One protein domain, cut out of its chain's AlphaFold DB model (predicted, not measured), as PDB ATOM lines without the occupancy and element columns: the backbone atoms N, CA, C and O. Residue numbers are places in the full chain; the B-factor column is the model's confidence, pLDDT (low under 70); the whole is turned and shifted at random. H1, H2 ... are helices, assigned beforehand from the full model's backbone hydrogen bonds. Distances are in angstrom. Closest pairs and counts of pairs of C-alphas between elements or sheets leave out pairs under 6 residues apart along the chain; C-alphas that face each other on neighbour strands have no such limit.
ATOM      1  N   GLU A  84     147.577 131.556  82.605       88.56
ATOM      2  CA  GLU A  84     148.411 132.740  82.810       88.56
ATOM      3  C   GLU A  84     147.566 133.979  83.120       88.56
ATOM      4  O   GLU A  84     147.897 134.767  84.018       88.56
ATOM      5  N   PHE A  85     146.448 134.142  82.410       86.06
ATOM      6  CA  PHE A  85     145.527 135.247  82.629       86.06
ATOM      7  C   PHE A  85     144.890 135.194  84.028       86.06
ATOM      8  O   PHE A  85     144.890 136.202  84.742       86.06
ATOM      9  N   LEU A  86     144.428 134.020  84.472       88.19
ATOM     10  CA  LEU A  86     143.879 133.810  85.815       88.19
ATOM     11  C   LEU A  86     144.917 134.074  86.911       88.19
ATOM     12  O   LEU A  86     144.617 134.775  87.882       88.19
ATOM     13  N   ILE A  87     146.152 133.591  86.745       89.12
ATOM     14  CA  ILE A  87     147.249 133.838  87.694       89.12
ATOM     15  C   ILE A  87     147.542 135.342  87.799       89.12
ATOM     16  O   ILE A  87     147.700 135.879  88.903       89.12
ATOM     17  N   ARG A  88     147.594 136.055  86.668       90.06
ATOM     18  CA  ARG A  88     147.782 137.516  86.637       90.06
ATOM     19  C   ARG A  88     146.624 138.248  87.317       90.06
ATOM     20  O   ARG A  88     146.875 139.142  88.129       90.06
ATOM     21  N   LEU A  89     145.381 137.852  87.038       86.75
ATOM     22  CA  LEU A  89     144.178 138.437  87.634       86.75
ATOM     23  C   LEU A  89     144.141 138.235  89.156       86.75
ATOM     24  O   LEU A  89     143.883 139.185  89.901       86.75
ATOM     25  N   ALA A  90     144.462 137.032  89.636       89.31
ATOM     26  CA  ALA A  90     144.552 136.725  91.062       89.31
ATOM     27  C   ALA A  90     145.608 137.598  91.761       89.31
ATOM     28  O   ALA A  90     145.329 138.213  92.795       89.31
ATOM     29  N   LYS A  91     146.801 137.736  91.163       90.38
ATOM     30  CA  LYS A  91     147.866 138.613  91.681       90.38
ATOM     31  C   LYS A  91     147.434 140.083  91.726       90.38
ATOM     32  O   LYS A  91     147.730 140.764  92.707       90.38
ATOM     33  N   ALA A  92     146.738 140.578  90.701       86.88
ATOM     34  CA  ALA A  92     146.241 141.954  90.657       86.88
ATOM     35  C   ALA A  92     145.208 142.227  91.763       86.88
ATOM     36  O   ALA A  92     145.353 143.196  92.511       86.88
ATOM     37  N   ARG A  93     144.226 141.331  91.935       87.62
ATOM     38  CA  ARG A  93     143.222 141.422  93.012       87.62
ATOM     39  C   ARG A  93     143.870 141.404  94.396       87.62
ATOM     40  O   ARG A  93     143.564 142.255  95.225       87.62
ATOM     41  N   HIS A  94     144.828 140.504  94.617       85.06
ATOM     42  CA  HIS A  94     145.587 140.436  95.872       85.06
ATOM     43  C   HIS A  94     146.301 141.752  96.200       85.06
ATOM     44  O   HIS A  94     146.268 142.221  97.338       85.06
ATOM     45  N   ARG A  95     146.927 142.385  95.197       83.25
ATOM     46  CA  ARG A  95     147.588 143.692  95.355       83.25
ATOM     47  C   ARG A  95     146.588 144.803  95.692       83.25
ATOM     48  O   ARG A  95     146.861 145.588  96.598       83.25
ATOM     49  N   ALA A  96     145.439 144.846  95.017       79.44
ATOM     50  CA  ALA A  96     144.401 145.853  95.251       79.44
ATOM     51  C   ALA A  96     143.834 145.792  96.683       79.44
ATOM     52  O   ALA A  96     143.684 146.824  97.344       79.44
ATOM     53  N   THR A  97     143.599 144.586  97.208       75.69
ATOM     54  CA  THR A  97     143.121 144.394  98.587       75.69
ATOM     55  C   THR A  97     144.167 144.836  99.612       75.69
ATOM     56  O   THR A  97     143.844 145.545 100.566       75.69
ATOM     57  N   LYS A  98     145.444 144.494  99.394       71.69
ATOM     58  CA  LYS A  98     146.537 144.852 100.313       71.69
ATOM     59  C   LYS A  98     146.762 146.359 100.448       71.69
ATOM     60  O   LYS A  98     147.082 146.823 101.538       71.69
ATOM     61  N   TYR A  99     146.557 147.137  99.386       56.22
ATOM     62  CA  TYR A  99     146.772 148.591  99.417       56.22
ATOM     63  C   TYR A  99     145.679 149.361 100.183       56.22
ATOM     64  O   TYR A  99     145.843 150.533 100.522       56.22
ATOM     65  N   THR A 100     144.554 148.710 100.487       57.97
ATOM     66  CA  THR A 100     143.442 149.324 101.225       57.97
ATOM     67  C   THR A 100     143.638 149.252 102.745       57.97
ATOM     68  O   THR A 100     143.097 150.093 103.458       57.97
ATOM     69  N   ALA A 101     144.461 148.318 103.240       54.72
ATOM     70  CA  ALA A 101     144.669 148.078 104.672       54.72
ATOM     71  C   ALA A 101     145.722 148.992 105.333       54.72
ATOM     72  O   ALA A 101     145.872 148.976 106.553       54.72
ATOM     73  N   VAL A 102     146.455 149.802 104.561       57.62
ATOM     74  CA  VAL A 102     147.403 150.772 105.126       57.62
ATOM     75  C   VAL A 102     146.602 151.959 105.661       57.62
ATOM     76  O   VAL A 102     146.007 152.704 104.881       57.62
ATOM     77  N   VAL A 103     146.539 152.081 106.994       57.25
ATOM     78  CA  VAL A 103     145.858 153.140 107.762       57.25
ATOM     79  C   VAL A 103     146.004 154.478 107.052       57.25
ATOM     80  O   VAL A 103     147.105 155.016 106.953       57.25
ATOM     81  N   LYS A 104     144.894 155.004 106.521       63.72
ATOM     82  CA  LYS A 104     144.969 156.207 105.696       63.72
ATOM     83  C   LYS A 104     145.231 157.428 106.566       63.72
ATOM     84  O   LYS A 104     146.178 158.127 106.260       63.72
ATOM     85  N   PHE A 105     144.488 157.652 107.655       62.16
ATOM     86  CA  PHE A 105     144.656 158.815 108.538       62.16
ATOM     87  C   PHE A 105     143.974 158.566 109.895       62.16
ATOM     88  O   PHE A 105     142.831 158.113 109.905       62.16
ATOM     89  N   VAL A 106     144.619 158.902 111.017       68.38
ATOM     90  CA  VAL A 106     143.969 158.969 112.347       68.38
ATOM     91  C   VAL A 106     143.889 160.433 112.769       68.38
ATOM     92  O   VAL A 106     144.864 161.170 112.625       68.38
ATOM     93  N   LYS A 107     142.722 160.876 113.243       72.25
ATOM     94  CA  LYS A 107     142.510 162.259 113.687       72.25
ATOM     95  C   LYS A 107     142.656 162.333 115.204       72.25
ATOM     96  O   LYS A 107     141.925 161.638 115.900       72.25
ATOM     97  N   ASN A 108     143.573 163.164 115.694       72.75
ATOM     98  CA  ASN A 108     143.725 163.399 117.132       72.75
ATOM     99  C   ASN A 108     142.651 164.374 117.659       72.75
ATOM    100  O   ASN A 108     141.968 165.044 116.876       72.75
ATOM    101  N   THR A 109     142.527 164.490 118.980       77.31
ATOM    102  CA  THR A 109     141.670 165.447 119.703       77.31
ATOM    103  C   THR A 109     141.905 166.898 119.270       77.31
ATOM    104  O   THR A 109     140.949 167.651 119.094       77.31
ATOM    105  N   GLU A 110     143.144 167.260 118.932       78.62
ATOM    106  CA  GLU A 110     143.532 168.565 118.364       78.62
ATOM    107  C   GLU A 110     143.152 168.743 116.880       78.62
ATOM    108  O   GLU A 110     143.570 169.684 116.209       78.62
ATOM    109  N   ARG A 111     142.367 167.815 116.321       69.56
ATOM    110  CA  ARG A 111     141.968 167.742 114.906       69.56
ATOM    111  C   ARG A 111     143.120 167.576 113.907       69.56
ATOM    112  O   ARG A 111     142.855 167.586 112.702       69.56
ATOM    113  N   ALA A 112     144.346 167.354 114.377       77.19
ATOM    114  CA  ALA A 112     145.500 167.036 113.548       77.19
ATOM    115  C   ALA A 112     145.353 165.661 112.873       77.19
ATOM    116  O   ALA A 112     144.816 164.718 113.458       77.19
ATOM    117  N   ILE A 113     145.823 165.558 111.626       75.12
ATOM    118  CA  ILE A 113     145.781 164.334 110.819       75.12
ATOM    119  C   ILE A 113     147.136 163.628 110.911       75.12
ATOM    120  O   ILE A 113     148.114 164.105 110.337       75.12
ATOM    121  N   LEU A 114     147.177 162.471 111.573       73.94
ATOM    122  CA  LEU A 114     148.380 161.651 111.681       73.94
ATOM    123  C   LEU A 114     148.495 160.704 110.492       73.94
ATOM    124  O   LEU A 114     147.536 160.020 110.118       73.94
ATOM    125  N   ARG A 115     149.688 160.687 109.896       65.06
ATOM    126  CA  ARG A 115     149.999 159.918 108.679       65.06
ATOM    127  C   ARG A 115     151.054 158.845 108.917       65.06
ATOM    128  O   ARG A 115     151.146 157.907 108.132       65.06
ATOM    129  N   LYS A 116     151.862 158.982 109.972       66.38
ATOM    130  CA  LYS A 116     152.936 158.038 110.291       66.38
ATOM    131  C   LYS A 116     152.482 157.067 111.373       66.38
ATOM    132  O   LYS A 116     151.950 157.466 112.404       66.38
ATOM    133  N   LEU A 117     152.771 155.784 111.170       59.09
ATOM    134  CA  LEU A 117     152.399 154.711 112.099       59.09
ATOM    135  C   LEU A 117     152.959 154.930 113.524       59.09
ATOM    136  O   LEU A 117     152.300 154.601 114.506       59.09
ATOM    137  N   GLY A 118     154.147 155.537 113.645       63.38
ATOM    138  CA  GLY A 118     154.787 155.839 114.935       63.38
ATOM    139  C   GLY A 118     154.170 157.003 115.723       63.38
ATOM    140  O   GLY A 118     154.453 157.144 116.910       63.38
ATOM    141  N   GLU A 119     153.333 157.826 115.089       60.88
ATOM    142  CA  GLU A 119     152.576 158.898 115.758       60.88
ATOM    143  C   GLU A 119     151.260 158.349 116.326       60.88
ATOM    144  O   GLU A 119     150.838 158.751 117.403       60.88
ATOM    145  N   VAL A 120     150.653 157.371 115.642       59.44
ATOM    146  CA  VAL A 120     149.417 156.698 116.083       59.44
ATOM    147  C   VAL A 120     149.664 155.785 117.286       59.44
ATOM    148  O   VAL A 120     148.822 155.694 118.167       59.44
ATOM    149  N   ARG A 121     150.831 155.131 117.357       59.06
ATOM    150  CA  ARG A 121     151.200 154.221 118.460       59.06
ATOM    151  C   ARG A 121     151.571 154.942 119.770       59.06
ATOM    152  O   ARG A 121     151.793 154.274 120.772       59.06
ATOM    153  N   ARG A 122     151.685 156.276 119.748       55.41
ATOM    154  CA  ARG A 122     151.985 157.132 120.912       55.41
ATOM    155  C   ARG A 122     150.764 157.897 121.449       55.41
ATOM    156  O   ARG A 122     150.951 158.764 122.298       55.41
ATOM    157  N   MET A 123     149.562 157.603 120.942       53.62
ATOM    158  CA  MET A 123     148.302 158.028 121.565       53.62
ATOM    159  C   MET A 123     147.951 157.158 122.766       53.62
ATOM    160  O   MET A 123     148.282 155.951 122.720       53.62
TER     161      MET A 123
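This is residues 84 to 123 of the 123 residues of an uncharacterized protein of Haemonchus contortus (UniProt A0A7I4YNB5). Going along from Glu 84, you meet one long helix, H1, that sticks out as a straight arm, then a loop that folds back on itself at the far end, and last a short helix, H2, near the end of the chain. The arm, residues 84 to 101, of which 84 to 100 belong to H1, makes much of the length, and H2 is well away from it. The printed part has 40 residues with two named helices, H1 then H2, and no named strand; the class is all helix. It is extended, with a radius of gyration of the C-alphas of 16.1 A and spans of 50 by 16 by 9 A.

Find C-alpha 84 at (148.411, 132.740, 82.810); from there H1, residues 84 to 100, runs 25.3 A to C-alpha 100 at (143.442, 149.324, 101.225). Further on, at C-alpha 117, (152.399, 154.711, 112.099), H2 begins and holds residues 117 to 120.

Residues 84 to 101 stand free, with no C-alpha 8 or more residues away along the chain within 10 A. H1 and H2 are apart. Look at residues 106 to 107, which pair antiparallel with residues 113 to 114, a stretch too short to be named. In H1, 12 of 13 O i to N i+4 pairs are within hydrogen-bond range; H2 is too short for such a pair, and its one O i to N i+3 pair is within range.

The C-alphas of Glu 84 and Glu 110 are the two farthest apart, 50.7 A. The printed part has no cut and ends at Met 123, the chain's last residue. The link from H1 to H2, 16 residues, is long. The mean pLDDT of the printed part is 72.4, and residues 99 to 106, residue 111 and residues 115 to 123 are under 70.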